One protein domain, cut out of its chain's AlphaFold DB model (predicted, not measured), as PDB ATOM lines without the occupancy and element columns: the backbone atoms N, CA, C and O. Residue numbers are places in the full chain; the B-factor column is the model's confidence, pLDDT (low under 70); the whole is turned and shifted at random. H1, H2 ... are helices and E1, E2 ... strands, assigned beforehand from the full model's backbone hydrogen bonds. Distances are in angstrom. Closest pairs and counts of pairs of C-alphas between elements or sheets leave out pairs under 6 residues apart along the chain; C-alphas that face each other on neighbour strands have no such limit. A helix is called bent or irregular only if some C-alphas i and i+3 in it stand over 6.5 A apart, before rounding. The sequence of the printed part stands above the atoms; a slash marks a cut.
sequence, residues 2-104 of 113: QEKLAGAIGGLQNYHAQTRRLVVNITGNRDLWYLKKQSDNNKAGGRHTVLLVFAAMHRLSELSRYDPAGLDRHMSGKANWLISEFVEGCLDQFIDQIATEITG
ATOM      1  N   GLN A   2     -43.162  20.085 -82.036       72.44
ATOM      2  CA  GLN A   2     -42.236  20.855 -81.184       72.44
ATOM      3  C   GLN A   2     -42.831  22.168 -80.638       72.44
ATOM      4  O   GLN A   2     -42.701  22.468 -79.459       72.44
ATOM      5  N   GLU A   3     -43.579  22.906 -81.459       79.12
ATOM      6  CA  GLU A   3     -44.207  24.175 -81.058       79.12
ATOM      7  C   GLU A   3     -45.313  24.001 -79.998       79.12
ATOM      8  O   GLU A   3     -45.396  24.760 -79.036       79.12
ATOM      9  N   LYS A   4     -46.111  22.925 -80.102       84.56
ATOM     10  CA  LYS A   4     -47.107  22.562 -79.079       84.56
ATOM     11  C   LYS A   4     -46.452  22.167 -77.754       84.56
ATOM     12  O   LYS A   4     -46.979  22.509 -76.699       84.56
ATOM     13  N   LEU A   5     -45.320  21.462 -77.804       87.88
ATOM     14  CA  LEU A   5     -44.565  21.078 -76.611       87.88
ATOM     15  C   LEU A   5     -43.972  22.309 -75.913       87.88
ATOM     16  O   LEU A   5     -44.119  22.448 -74.702       87.88
ATOM     17  N   ALA A   6     -43.379  23.232 -76.675       89.31
ATOM     18  CA  ALA A   6     -42.863  24.493 -76.144       89.31
ATOM     19  C   ALA A   6     -43.971  25.330 -75.480       89.31
ATOM     20  O   ALA A   6     -43.791  25.823 -74.367       89.31
ATOM     21  N   GLY A   7     -45.148  25.418 -76.113       92.56
ATOM     22  CA  GLY A   7     -46.317  26.078 -75.527       92.56
ATOM     23  C   GLY A   7     -46.792  25.426 -74.222       92.56
ATOM     24  O   GLY A   7     -47.085  26.125 -73.253       92.56
ATOM     25  N   ALA A   8     -46.810  24.091 -74.161       92.25
ATOM     26  CA  ALA A   8     -47.182  23.356 -72.951       92.25
ATOM     27  C   ALA A   8     -46.186  23.583 -71.798       92.25
ATOM     28  O   ALA A   8     -46.605  23.816 -70.664       92.25
ATOM     29  N   ILE A   9     -44.881  23.581 -72.091       92.38
ATOM     30  CA  ILE A   9     -43.827  23.871 -71.106       92.38
ATOM     31  C   ILE A   9     -43.976  25.298 -70.569       92.38
ATOM     32  O   ILE A   9     -43.948  25.494 -69.354       92.38
ATOM     33  N   GLY A  10     -44.202  26.283 -71.444       93.31
ATOM     34  CA  GLY A  10     -44.426  27.668 -71.025       93.31
ATOM     35  C   GLY A  10     -45.663  27.824 -70.132       93.31
ATOM     36  O   GLY A  10     -45.621  28.518 -69.114       93.31
ATOM     37  N   GLY A  11     -46.756  27.125 -70.455       91.19
ATOM     38  CA  GLY A  11     -47.957  27.088 -69.616       91.19
ATOM     39  C   GLY A  11     -47.686  26.505 -68.227       91.19
ATOM     40  O   GLY A  11     -48.086  27.090 -67.218       91.19
ATOM     41  N   LEU A  12     -46.945  25.398 -68.168       86.88
ATOM     42  CA  LEU A  12     -46.558  24.753 -66.915       86.88
ATOM     43  C   LEU A  12     -45.662  25.663 -66.057       86.88
ATOM     44  O   LEU A  12     -45.902  25.819 -64.860       86.88
ATOM     45  N   GLN A  13     -44.673  26.320 -66.666       86.50
ATOM     46  CA  GLN A  13     -43.798  27.280 -65.985       86.50
ATOM     47  C   GLN A  13     -44.593  28.438 -65.375       86.50
ATOM     48  O   GLN A  13     -44.406  28.759 -64.199       86.50
ATOM     49  N   ASN A  14     -45.522  29.019 -66.138       86.38
ATOM     50  CA  ASN A  14     -46.380  30.104 -65.664       86.38
ATOM     51  C   ASN A  14     -47.277  29.660 -64.505       86.38
ATOM     52  O   ASN A  14     -47.390  30.373 -63.506       86.38
ATOM     53  N   TYR A  15     -47.874  28.472 -64.607       86.12
ATOM     54  CA  TYR A  15     -48.685  27.903 -63.537       86.12
ATOM     55  C   TYR A  15     -47.869  27.725 -62.250       86.12
ATOM     56  O   TYR A  15     -48.272  28.202 -61.187       86.12
ATOM     57  N   HIS A  16     -46.682  27.120 -62.335       81.94
ATOM     58  CA  HIS A  16     -45.814  26.960 -61.167       81.94
ATOM     59  C   HIS A  16     -45.363  28.299 -60.579       81.94
ATOM     60  O   HIS A  16     -45.319  28.430 -59.355       81.94
ATOM     61  N   ALA A  17     -45.042  29.287 -61.417       78.25
ATOM     62  CA  ALA A  17     -44.622  30.615 -60.970       78.25
ATOM     63  C   ALA A  17     -45.728  31.360 -60.200       78.25
ATOM     64  O   ALA A  17     -45.433  32.132 -59.285       78.25
ATOM     65  N   GLN A  18     -46.997  31.129 -60.544       81.62
ATOM     66  CA  GLN A  18     -48.140  31.702 -59.831       81.62
ATOM     67  C   GLN A  18     -48.445  30.929 -58.543       81.62
ATOM     68  O   GLN A  18     -48.581  31.536 -57.479       81.62
ATOM     69  N   THR A  19     -48.492  29.597 -58.616       82.44
ATOM     70  CA  THR A  19     -48.860  28.726 -57.488       82.44
ATOM     71  C   THR A  19     -47.861  28.805 -56.332       82.44
ATOM     72  O   THR A  19     -48.280  28.899 -55.179       82.44
ATOM     73  N   ARG A  20     -46.550  28.867 -56.613       77.00
ATOM     74  CA  ARG A  20     -45.494  28.978 -55.581       77.00
ATOM     75  C   ARG A  20     -45.608  30.224 -54.699       77.00
ATOM     76  O   ARG A  20     -45.149  30.236 -53.566       77.00
ATOM     77  N   ARG A  21     -46.266  31.281 -55.184       78.50
ATOM     78  CA  ARG A  21     -46.491  32.497 -54.383       78.50
ATOM     79  C   ARG A  21     -47.601  32.318 -53.348       78.50
ATOM     80  O   ARG A  21     -47.633  33.073 -52.374       78.50
ATOM     81  N   LEU A  22     -48.497  31.360 -53.584       83.88
ATOM     82  CA  LEU A  22     -49.705  31.099 -52.803       83.88
ATOM     83  C   LEU A  22     -49.519  29.942 -51.821       83.88
ATOM     84  O   LEU A  22     -50.038  30.014 -50.709       83.88
ATOM     85  N   VAL A  23     -48.802  28.900 -52.239       81.38
ATOM     86  CA  VAL A  23     -48.544  27.693 -51.448       81.38
ATOM     87  C   VAL A  23     -47.189  27.834 -50.770       81.38
ATOM     88  O   VAL A  23     -46.172  27.973 -51.444       81.38
ATOM     89  N   VAL A  24     -47.179  27.816 -49.441       76.56
ATOM     90  CA  VAL A  24     -45.967  27.964 -48.627       76.56
ATOM     91  C   VAL A  24     -45.801  26.723 -47.768       76.56
ATOM     92  O   VAL A  24     -46.764  26.273 -47.145       76.56
ATOM     93  N   ASN A  25     -44.592  26.174 -47.725       71.75
ATOM     94  CA  ASN A  25     -44.279  25.073 -46.831       71.75
ATOM     95  C   ASN A  25     -44.241  25.532 -45.371       71.75
ATOM     96  O   ASN A  25     -43.832  26.649 -45.059       71.75
ATOM     97  N   ILE A  26     -44.678  24.649 -44.482       70.12
ATOM     98  CA  ILE A  26     -44.611  24.851 -43.041       70.12
ATOM     99  C   ILE A  26     -43.489  23.967 -42.525       70.12
ATOM    100  O   ILE A  26     -43.485  22.764 -42.789       70.12
ATOM    101  N   THR A  27     -42.563  24.542 -41.762       66.62
ATOM    102  CA  THR A  27     -41.617  23.718 -41.007       66.62
ATOM    103  C   THR A  27     -42.373  22.929 -39.958       66.62
ATOM    104  O   THR A  27     -43.064  23.491 -39.112       66.62
ATOM    105  N   GLY A  28     -42.240  21.612 -40.011       64.50
ATOM    106  CA  GLY A  28     -42.848  20.712 -39.051       64.50
ATOM    107  C   GLY A  28     -42.463  19.269 -39.332       64.50
ATOM    108  O   GLY A  28     -41.762  18.957 -40.290       64.50
ATOM    109  N   ASN A  29     -42.959  18.352 -38.505       65.06
ATOM    110  CA  ASN A  29     -42.639  16.925 -38.627       65.06
ATOM    111  C   ASN A  29     -43.298  16.245 -39.858       65.06
ATOM    112  O   ASN A  29     -43.091  15.060 -40.135       65.06
ATOM    113  N   ARG A  30     -44.148  16.973 -40.592       62.84
ATOM    114  CA  ARG A  30     -44.906  16.494 -41.754       62.84
ATOM    115  C   ARG A  30     -44.895  17.552 -42.849       62.84
ATOM    116  O   ARG A  30     -44.816  18.737 -42.542       62.84
ATOM    117  N   ASP A  31     -45.061  17.109 -44.091       65.56
ATOM    118  CA  ASP A  31     -45.207  17.989 -45.250       65.56
ATOM    119  C   ASP A  31     -46.583  18.657 -45.208       65.56
ATOM    120  O   ASP A  31     -47.576  18.147 -45.728       65.56
ATOM    121  N   LEU A  32     -46.651  19.779 -44.501       71.94
ATOM    122  CA  LEU A  32     -47.839  20.610 -44.417       71.94
ATOM    123  C   LEU A  32     -47.601  21.884 -45.218       71.94
ATOM    124  O   LEU A  32     -46.527  22.486 -45.163       71.94
ATOM    125  N   TRP A  33     -48.621  22.302 -45.961       75.75
ATOM    126  CA  TRP A  33     -48.586  23.523 -46.753       75.75
ATOM    127  C   TRP A  33     -49.686  24.471 -46.289       75.75
ATOM    128  O   TRP A  33     -50.841  24.066 -46.142       75.75
ATOM    129  N   TYR A  34     -49.342  25.743 -46.103       76.94
ATOM    130  CA  TYR A  34     -50.336  26.801 -45.979       76.94
ATOM    131  C   TYR A  34     -50.677  27.356 -47.354       76.94
ATOM    132  O   TYR A  34     -49.804  27.671 -48.163       76.94
ATOM    133  N   LEU A  35     -51.973  27.556 -47.575       80.75
ATOM    134  CA  LEU A  35     -52.456  28.426 -48.632       80.75
ATOM    135  C   LEU A  35     -52.578  29.840 -48.063       80.75
ATOM    136  O   LEU A  35     -53.339  30.075 -47.120       80.75
ATOM    137  N   LYS A  36     -51.845  30.796 -48.636       81.50
ATOM    138  CA  LYS A  36     -51.979  32.205 -48.255       81.50
ATOM    139  C   LYS A  36     -53.411  32.672 -48.495       81.50
ATOM    140  O   LYS A  36     -53.917  32.636 -49.616       81.50
ATOM    141  N   LYS A  37     -54.045  33.165 -47.432       79.06
ATOM    142  CA  LYS A  37     -55.378  33.759 -47.505       79.06
ATOM    143  C   LYS A  37     -55.325  35.053 -48.318       79.06
ATOM    144  O   LYS A  37     -54.551  35.955 -48.007       79.06
ATOM    145  N   GLN A  38     -56.180  35.148 -49.331       80.56
ATOM    146  CA  GLN A  38     -56.442  36.393 -50.047       80.56
ATOM    147  C   GLN A  38     -57.267  37.325 -49.149       80.56
ATOM    148  O   GLN A  38     -58.286  36.905 -48.594       80.56
ATOM    149  N   SER A  39     -56.859  38.584 -49.023       80.00
ATOM    150  CA  SER A  39     -57.717  39.653 -48.505       80.00
ATOM    151  C   SER A  39     -57.642  40.879 -49.408       80.00
ATOM    152  O   SER A  39     -56.674  41.040 -50.156       80.00
ATOM    153  N   ASP A  40     -58.643  41.754 -49.327       78.69
ATOM    154  CA  ASP A  40     -58.745  42.934 -50.198       78.69
ATOM    155  C   ASP A  40     -57.509  43.848 -50.091       78.69
ATOM    156  O   ASP A  40     -57.012  44.352 -51.097       78.69
ATOM    157  N   ASN A  41     -56.935  43.962 -48.884       77.06
ATOM    158  CA  ASN A  41     -55.713  44.729 -48.610       77.06
ATOM    159  C   ASN A  41     -54.409  43.917 -48.713       77.06
ATOM    160  O   ASN A  41     -53.318  44.489 -48.638       77.06
ATOM    161  N   ASN A  42     -54.477  42.593 -48.864       71.56
ATOM    162  CA  ASN A  42     -53.295  41.743 -48.972       71.56
ATOM    163  C   ASN A  42     -53.540  40.611 -49.969       71.56
ATOM    164  O   ASN A  42     -53.957  39.506 -49.614       71.56
ATOM    165  N   LYS A  43     -53.242  40.892 -51.241       79.50
ATOM    166  CA  LYS A  43     -53.243  39.856 -52.269       79.50
ATOM    167  C   LYS A  43     -52.205  38.798 -51.890       79.50
ATOM    168  O   LYS A  43     -51.026  39.120 -51.756       79.50
ATOM    169  N   ALA A  44     -52.628  37.546 -51.761       68.62
ATOM    170  CA  ALA A  44     -51.821  36.400 -51.354       68.62
ATOM    171  C   ALA A  44     -50.531  36.260 -52.185       68.62
ATOM    172  O   ALA A  44     -49.460  36.002 -51.641       68.62
ATOM    173  N   GLY A  45     -50.610  36.517 -53.496       73.44
ATOM    174  CA  GLY A  45     -49.457  36.500 -54.405       73.44
ATOM    175  C   GLY A  45     -48.662  37.810 -54.484       73.44
ATOM    176  O   GLY A  45     -47.693  37.884 -55.236       73.44
ATOM    177  N   GLY A  46     -49.075  38.852 -53.756       78.88
ATOM    178  CA  GLY A  46     -48.481  40.188 -53.823       78.88
ATOM    179  C   GLY A  46     -47.142  40.312 -53.101       78.88
ATOM    180  O   GLY A  46     -46.390  41.242 -53.380       78.88
ATOM    181  N   ARG A  47     -46.824  39.391 -52.181       78.75
ATOM    182  CA  ARG A  47     -45.556  39.383 -51.439       78.75
ATOM    183  C   ARG A  47     -45.002  37.969 -51.322       78.75
ATOM    184  O   ARG A  47     -45.687  37.047 -50.871       78.75
ATOM    185  N   HIS A  48     -43.745  37.811 -51.724       82.69
ATOM    186  CA  HIS A  48     -43.027  36.548 -51.606       82.69
ATOM    187  C   HIS A  48     -42.686  36.260 -50.139       82.69
ATOM    188  O   HIS A  48     -42.298  37.175 -49.417       82.69
ATOM    189  N   THR A  49     -42.814  35.006 -49.699       83.19
ATOM    190  CA  THR A  49     -42.591  34.639 -48.287       83.19
ATOM    191  C   THR A  49     -41.158  34.929 -47.853       83.19
ATOM    192  O   THR A  49     -40.970  35.598 -46.845       83.19
ATOM    193  N   VAL A  50     -40.170  34.565 -48.676       86.69
ATOM    194  CA  VAL A  50     -38.746  34.889 -48.456       86.69
ATOM    195  C   VAL A  50     -38.529  36.373 -48.149       86.69
ATOM    196  O   VAL A  50     -37.790  36.709 -47.231       86.69
ATOM    197  N   LEU A  51     -39.208  37.277 -48.869       88.69
ATOM    198  CA  LEU A  51     -39.073  38.719 -48.639       88.69
ATOM    199  C   LEU A  51     -39.687  39.152 -47.303       88.69
ATOM    200  O   LEU A  51     -39.134  40.019 -46.633       88.69
ATOM    201  N   LEU A  52     -40.813  38.551 -46.909       88.06
ATOM    202  CA  LEU A  52     -41.442  38.815 -45.612       88.06
ATOM    203  C   LEU A  52     -40.559  38.329 -44.459       88.06
ATOM    204  O   LEU A  52     -40.359  39.067 -43.498       88.06
ATOM    205  N   VAL A  53     -40.003  37.122 -44.587       90.94
ATOM    206  CA  VAL A  53     -39.077  36.538 -43.609       90.94
ATOM    207  C   VAL A  53     -37.828  37.410 -43.488       90.94
ATOM    208  O   VAL A  53     -37.462  37.799 -42.382       90.94
ATOM    209  N   PHE A  54     -37.232  37.815 -44.614       92.75
ATOM    210  CA  PHE A  54     -36.087  38.726 -44.626       92.75
ATOM    211  C   PHE A  54     -36.392  40.063 -43.943       92.75
ATOM    212  O   PHE A  54     -35.635  40.490 -43.074       92.75
ATOM    213  N   ALA A  55     -37.505  40.714 -44.289       93.38
ATOM    214  CA  ALA A  55     -37.889  41.994 -43.697       93.38
ATOM    215  C   ALA A  55     -38.125  41.886 -42.181       93.38
ATOM    216  O   ALA A  55     -37.701  42.763 -41.428       93.38
ATOM    217  N   ALA A  56     -38.763  40.804 -41.725       93.69
ATOM    218  CA  ALA A  56     -38.991  40.549 -40.305       93.69
ATOM    219  C   ALA A  56     -37.673  40.310 -39.549       93.69
ATOM    220  O   ALA A  56     -37.427  40.973 -38.542       93.69
ATOM    221  N   MET A  57     -36.792  39.443 -40.063       94.75
ATOM    222  CA  MET A  57     -35.461  39.216 -39.480       94.75
ATOM    223  C   MET A  57     -34.633  40.506 -39.445       94.75
ATOM    224  O   MET A  57     -34.006  40.815 -38.431       94.75
ATOM    225  N   HIS A  58     -34.663  41.292 -40.525       95.38
ATOM    226  CA  HIS A  58     -33.974  42.577 -40.595       95.38
ATOM    227  C   HIS A  58     -34.482  43.537 -39.515       95.38
ATOM    228  O   HIS A  58     -33.681  44.102 -38.770       95.38
ATOM    229  N   ARG A  59     -35.806  43.655 -39.362       95.81
ATOM    230  CA  ARG A  59     -36.410  44.509 -38.337       95.81
ATOM    231  C   ARG A  59     -36.055  44.059 -36.919       95.81
ATOM    232  O   ARG A  59     -35.753  44.903 -36.078       95.81
ATOM    233  N   LEU A  60     -36.058  42.755 -36.646       95.06
ATOM    234  CA  LEU A  60     -35.629  42.220 -35.347       95.06
ATOM    235  C   LEU A  60     -34.153  42.537 -35.075       95.06
ATOM    236  O   LEU A  60     -33.804  42.974 -33.978       95.06
ATOM    237  N   SER A  61     -33.297  42.403 -36.091       96.06
ATOM    238  CA  SER A  61     -31.886  42.776 -35.997       96.06
ATOM    239  C   SER A  61     -31.705  44.269 -35.701       96.06
ATOM    240  O   SER A  61     -30.865  44.631 -34.880       96.06
ATOM    241  N   GLU A  62     -32.471  45.157 -36.338       98.00
ATOM    242  CA  GLU A  62     -32.458  46.590 -36.012       98.00
ATOM    243  C   GLU A  62     -32.886  46.855 -34.568       98.00
ATOM    244  O   GLU A  62     -32.174  47.552 -33.850       98.00
ATOM    245  N   LEU A  63     -34.011  46.280 -34.127       97.06
ATOM    246  CA  LEU A  63     -34.512  46.455 -32.763       97.06
ATOM    247  C   LEU A  63     -33.477  45.991 -31.733       97.06
ATOM    248  O   LEU A  63     -33.187  46.720 -30.795       97.06
ATOM    249  N   SER A  64     -32.830  44.844 -31.951       96.38
ATOM    250  CA  SER A  64     -31.792  44.345 -31.038       96.38
ATOM    251  C   SER A  64     -30.591  45.293 -30.883       96.38
ATOM    252  O   SER A  64     -29.977  45.333 -29.821       96.38
ATOM    253  N   ARG A  65     -30.264  46.068 -31.928       98.19
ATOM    254  CA  ARG A  65     -29.095  46.964 -31.964       98.19
ATOM    255  C   ARG A  65     -29.419  48.378 -31.506       98.19
ATOM    256  O   ARG A  65     -28.606  48.999 -30.829       98.19
ATOM    257  N   TYR A  66     -30.569  48.894 -31.926       98.38
ATOM    258  CA  TYR A  66     -30.900  50.313 -31.816       98.38
ATOM    259  C   TYR A  66     -32.040  50.598 -30.829       98.38
ATOM    260  O   TYR A  66     -32.138  51.723 -30.352       98.38
ATOM    261  N   ASP A  67     -32.881  49.611 -30.496       97.94
ATOM    262  CA  ASP A  67     -33.972  49.750 -29.517       97.94
ATOM    263  C   ASP A  67     -34.216  48.441 -28.732       97.94
ATOM    264  O   ASP A  67     -35.270  47.800 -28.861       97.94
ATOM    265  N   PRO A  68     -33.241  48.001 -27.914       97.19
ATOM    266  CA  PRO A  68     -33.360  46.752 -27.166       97.19
ATOM    267  C   PRO A  68     -34.511  46.782 -26.146       97.19
ATOM    268  O   PRO A  68     -35.137  45.756 -25.905       97.19
ATOM    269  N   ALA A  69     -34.853  47.953 -25.594       97.19
ATOM    270  CA  ALA A  69     -36.004  48.103 -24.699       97.19
ATOM    271  C   ALA A  69     -37.347  47.977 -25.446       97.19
ATOM    272  O   ALA A  69     -38.328  47.460 -24.908       97.19
ATOM    273  N   GLY A  70     -37.429  48.439 -26.697       95.69
ATOM    274  CA  GLY A  70     -38.560  48.165 -27.581       95.69
ATOM    275  C   GLY A  70     -38.698  46.682 -27.904       95.69
ATOM    276  O   GLY A  70     -39.802  46.143 -27.810       95.69
ATOM    277  N   LEU A  71     -37.585  46.012 -28.215       95.38
ATOM    278  CA  LEU A  71     -37.580  44.565 -28.431       95.38
ATOM    279  C   LEU A  71     -38.069  43.807 -27.190       95.38
ATOM    280  O   LEU A  71     -38.943  42.953 -27.313       95.38
ATOM    281  N   ASP A  72     -37.570  44.159 -26.006       96.19
ATOM    282  CA  ASP A  72     -37.967  43.532 -24.742       96.19
ATOM    283  C   ASP A  72     -39.475  43.667 -24.470       96.19
ATOM    284  O   ASP A  72     -40.141  42.698 -24.109       96.19
ATOM    285  N   ARG A  73     -40.066  44.832 -24.767       95.94
ATOM    286  CA  ARG A  73     -41.526  45.023 -24.680       95.94
ATOM    287  C   ARG A  73     -42.303  44.096 -25.615       95.94
ATOM    288  O   ARG A  73     -43.372  43.616 -25.237       95.94
ATOM    289  N   HIS A  74     -41.795  43.838 -26.820       94.31
ATOM    290  CA  HIS A  74     -42.407  42.871 -27.735       94.31
ATOM    291  C   HIS A  74     -42.262  41.432 -27.220       94.31
ATOM    292  O   HIS A  74     -43.241  40.682 -27.235       94.31
ATOM    293  N   MET A  75     -41.080  41.073 -26.714       93.88
ATOM    294  CA  MET A  75     -40.767  39.741 -26.179       93.88
ATOM    295  C   MET A  75     -41.448  39.446 -24.834       93.88
ATOM    296  O   MET A  75     -41.678  38.288 -24.500       93.88
ATOM    297  N   SER A  76     -41.839  40.472 -24.086       95.44
ATOM    298  CA  SER A  76     -42.609  40.345 -22.840       95.44
ATOM    299  C   SER A  76     -44.123  40.505 -23.054       95.44
ATOM    300  O   SER A  76     -44.912  40.435 -22.111       95.44
ATOM    301  N   GLY A  77     -44.554  40.750 -24.294       93.75
ATOM    302  CA  GLY A  77     -45.953  40.970 -24.643       93.75
ATOM    303  C   GLY A  77     -46.767  39.681 -24.806       93.75
ATOM    304  O   GLY A  77     -46.245  38.575 -24.901       93.75
ATOM    305  N   LYS A  78     -48.090  39.833 -24.956       92.44
ATOM    306  CA  LYS A  78     -49.034  38.709 -25.162       92.44
ATOM    307  C   LYS A  78     -48.786  37.897 -26.442       92.44
ATOM    308  O   LYS A  78     -49.271  36.778 -26.562       92.44
ATOM    309  N   ALA A  79     -48.079  38.479 -27.407       90.19
ATOM    310  CA  ALA A  79     -47.776  37.878 -28.701       90.19
ATOM    311  C   ALA A  79     -46.318  37.391 -28.804       90.19
ATOM    312  O   ALA A  79     -45.859  37.140 -29.916       90.19
ATOM    313  N   ASN A  80     -45.581  37.260 -27.688       93.31
ATOM    314  CA  ASN A  80     -44.178  36.831 -27.749       93.31
ATOM    315  C   ASN A  80     -44.004  35.459 -28.405       93.31
ATOM    316  O   ASN A  80     -42.977  35.208 -29.028       93.31
ATOM    317  N   TRP A  81     -45.020  34.603 -28.288       93.69
ATOM    318  CA  TRP A  81     -44.954  33.226 -28.744       93.69
ATOM    319  C   TRP A  81     -44.818  33.179 -30.265       93.69
ATOM    320  O   TRP A  81     -44.050  32.379 -30.775       93.69
ATOM    321  N   LEU A  82     -45.458  34.119 -30.977       90.81
ATOM    322  CA  LEU A  82     -45.328  34.274 -32.428       90.81
ATOM    323  C   LEU A  82     -43.917  34.697 -32.830       90.81
ATOM    324  O   LEU A  82     -43.393  34.228 -33.832       90.81
ATOM    325  N   ILE A  83     -43.312  35.614 -32.072       92.62
ATOM    326  CA  ILE A  83     -41.954  36.096 -32.356       92.62
ATOM    327  C   ILE A  83     -40.940  34.992 -32.051       92.62
ATOM    328  O   ILE A  83     -40.019  34.787 -32.832       92.62
ATOM    329  N   SER A  84     -41.135  34.268 -30.949       92.31
ATOM    330  CA  SER A  84     -40.262  33.171 -30.526       92.31
ATOM    331  C   SER A  84     -40.311  32.021 -31.531       92.31
ATOM    332  O   SER A  84     -39.274  31.642 -32.063       92.31
ATOM    333  N   GLU A  85     -41.511  31.567 -31.901       89.94
ATOM    334  CA  GLU A  85     -41.708  30.546 -32.938       89.94
ATOM    335  C   GLU A  85     -41.131  30.991 -34.290       89.94
ATOM    336  O   GLU A  85     -40.475  30.212 -34.983       89.94
ATOM    337  N   PHE A  86     -41.320  32.264 -34.660       90.94
ATOM    338  CA  PHE A  86     -40.716  32.809 -35.871       90.94
ATOM    339  C   PHE A  86     -39.188  32.733 -35.820       90.94
ATOM    340  O   PHE A  86     -38.597  32.235 -36.768       90.94
ATOM    341  N   VAL A  87     -38.544  33.196 -34.746       91.69
ATOM    342  CA  VAL A  87     -37.075  33.186 -34.624       91.69
ATOM    343  C   VAL A  87     -36.519  31.761 -34.626       91.69
ATOM    344  O   VAL A  87     -35.473  31.523 -35.228       91.69
ATOM    345  N   GLU A  88     -37.221  30.816 -34.003       89.31
ATOM    346  CA  GLU A  88     -36.836  29.402 -33.983       89.31
ATOM    347  C   GLU A  88     -36.917  28.755 -35.373       89.31
ATOM    348  O   GLU A  88     -36.026  27.995 -35.748       89.31
ATOM    349  N   GLY A  89     -37.958  29.058 -36.157       85.38
ATOM    350  CA  GLY A  89     -38.208  28.398 -37.444       85.38
ATOM    351  C   GLY A  89     -37.732  29.151 -38.690       85.38
ATOM    352  O   GLY A  89     -37.614  28.547 -39.760       85.38
ATOM    353  N   CYS A  90     -37.487  30.463 -38.611       88.06
ATOM    354  CA  CYS A  90     -37.335  31.291 -39.809       88.06
ATOM    355  C   CYS A  90     -36.071  30.986 -40.606       88.06
ATOM    356  O   CYS A  90     -36.102  31.107 -41.828       88.06
ATOM    357  N   LEU A  91     -34.969  30.613 -39.947       87.12
ATOM    358  CA  LEU A  91     -33.695  30.386 -40.628       87.12
ATOM    359  C   LEU A  91     -33.780  29.176 -41.563       87.12
ATOM    360  O   LEU A  91     -33.482  29.304 -42.751       87.12
ATOM    361  N   ASP A  92     -34.256  28.042 -41.053       84.69
ATOM    362  CA  ASP A  92     -34.410  26.818 -41.840       84.69
ATOM    363  C   ASP A  92     -35.392  27.030 -42.999       84.69
ATOM    364  O   ASP A  92     -35.094  26.672 -44.139       84.69
ATOM    365  N   GLN A  93     -36.522  27.704 -42.741       83.06
ATOM    366  CA  GLN A  93     -37.493  28.062 -43.786       83.06
ATOM    367  C   GLN A  93     -36.893  28.970 -44.852       83.06
ATOM    368  O   GLN A  93     -37.174  28.813 -46.039       83.06
ATOM    369  N   PHE A  94     -36.094  29.952 -44.442       87.62
ATOM    370  CA  PHE A  94     -35.490  30.909 -45.355       87.62
ATOM    371  C   PHE A  94     -34.480  30.232 -46.281       87.62
ATOM    372  O   PHE A  94     -34.512  30.464 -47.492       87.62
ATOM    373  N   ILE A  95     -33.625  29.367 -45.729       86.62
ATOM    374  CA  ILE A  95     -32.642  28.609 -46.505       86.62
ATOM    375  C   ILE A  95     -33.335  27.631 -47.452       86.62
ATOM    376  O   ILE A  95     -33.007  27.634 -48.639       86.62
ATOM    377  N   ASP A  96     -34.317  26.862 -46.978       83.38
ATOM    378  CA  ASP A  96     -35.075  25.937 -47.829       83.38
ATOM    379  C   ASP A  96     -35.773  26.669 -48.982       83.38
ATOM    380  O   ASP A  96     -35.653  26.265 -50.141       83.38
ATOM    381  N   GLN A  97     -36.434  27.797 -48.712       82.44
ATOM    382  CA  GLN A  97     -37.119  28.554 -49.759       82.44
ATOM    383  C   GLN A  97     -36.150  29.151 -50.787       82.44
ATOM    384  O   GLN A  97     -36.432  29.103 -51.983       82.44
ATOM    385  N   ILE A  98     -35.004  29.695 -50.359       87.25
ATOM    386  CA  ILE A  98     -33.992  30.212 -51.294       87.25
ATOM    387  C   ILE A  98     -33.399  29.079 -52.125       87.25
ATOM    388  O   ILE A  98     -33.288  29.200 -53.345       87.25
ATOM    389  N   ALA A  99     -33.028  27.976 -51.482       85.56
ATOM    390  CA  ALA A  99     -32.419  26.850 -52.164       85.56
ATOM    391  C   ALA A  99     -33.411  26.192 -53.138       85.56
ATOM    392  O   ALA A  99     -33.030  25.871 -54.266       85.56
ATOM    393  N   THR A 100     -34.693  26.107 -52.772       81.94
ATOM    394  CA  THR A 100     -35.778  25.670 -53.660       81.94
ATOM    395  C   THR A 100     -35.951  26.603 -54.851       81.94
ATOM    396  O   THR A 100     -36.134  26.123 -55.966       81.94
ATOM    397  N   GLU A 101     -35.857  27.922 -54.672       81.12
ATOM    398  CA  GLU A 101     -35.960  28.841 -55.813       81.12
ATOM    399  C   GLU A 101     -34.742  28.795 -56.740       81.12
ATOM    400  O   GLU A 101     -34.893  28.929 -57.953       81.12
ATOM    401  N   ILE A 102     -33.544  28.561 -56.202       85.44
ATOM    402  CA  ILE A 102     -32.323  28.441 -57.011       85.44
ATOM    403  C   ILE A 102     -32.286  27.109 -57.770       85.44
ATOM    404  O   ILE A 102     -31.911  27.073 -58.941       85.44
ATOM    405  N   THR A 103     -32.637  26.008 -57.103       83.69
ATOM    406  CA  THR A 103     -32.406  24.643 -57.613       83.69
ATOM    407  C   THR A 103     -33.658  23.968 -58.166       83.69
ATOM    408  O   THR A 103     -33.556  23.022 -58.942       83.69
ATOM    409  N   GLY A 104     -34.845  24.424 -57.765       76.44
ATOM    410  CA  GLY A 104     -36.105  23.716 -57.990       76.44
ATOM    411  C   GLY A 104     -36.318  22.503 -57.073       76.44
ATOM    412  O   GLY A 104     -37.322  21.809 -57.233       76.44
TER     413      GLY A 104
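This is residues 2 to 104 of the 113 residues of an uncharacterized protein of Rhodobacteraceae bacterium C31 (UniProt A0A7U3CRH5). Three helices make a loose loop: H2 runs out, H3 turns at its far end, and the bent H4 folds back to meet the first part of H2. A small hairpin, E1 and E2, sits near that meeting place, and residues 2 to 17 of H1 stick out as a long arm that makes much of the length. The 103 printed residues hold four named helices and two named antiparallel strands, in the order H1, E1, E2, H2, H3, H4, and the class is mostly helix. The whole is loose, with a radius of gyration of the C-alphas of 17.7 A and spans of 63 by 31 by 28 A.

E1, residues 23 to 26, and E2, residues 32 to 35, form an antiparallel hairpin at 142 degrees, with N 24 and O 34 within hydrogen-bond range at 2.9 A. The closest C-alphas of E1 and H2, residues 49 to 66, are those of Val 24 and Thr 49, 7.5 A apart. H4, residues 80 to 103, was assigned as one helix by its hydrogen bonds but is bent, with C-alphas 88 and 91 7.4 A apart; its arms, H4a, residues 80 to 88, and H4b, residues 91 to 103, stand at a steep tilt of 47 degrees. H2 touches H4b with residues 50 to 54 alone, opposite ways at a steep tilt of 40 degrees; the closest C-alphas, of Val 50 and Phe 94, are 6.0 A apart. H2 touches H3, residues 68 to 75, with residues 60 to 64 alone, closest at the C-alphas of Leu 63 and Leu 71, 5.6 A. H3 and H4a only just touch, and only at the corner by their link, with 3 pairs of C-alphas within 8 A, the closest His 74 and Asn 80 at 6.3 A. H1, residues 2 to 19, touches no helix. In H1, H2, H3, H4a and H4b every O i to N i+4 pair is within hydrogen-bond range.

H1 begins at C-alpha 2, (-42.236, 20.855, -81.184), and is 25.8 A long; H2 is 25.6 A long. H4b, 18.0 A long, ends at C-alpha 103, (-32.406, 24.643, -57.613).

The two C-alphas farthest apart, those of Gln 2 and Ala 69, are 63.0 A apart. The printed part has no cut, and the link from E2 to H2, 13 residues, is long. Confidence is low, under 70, at residues 27 to 31 and residue 44.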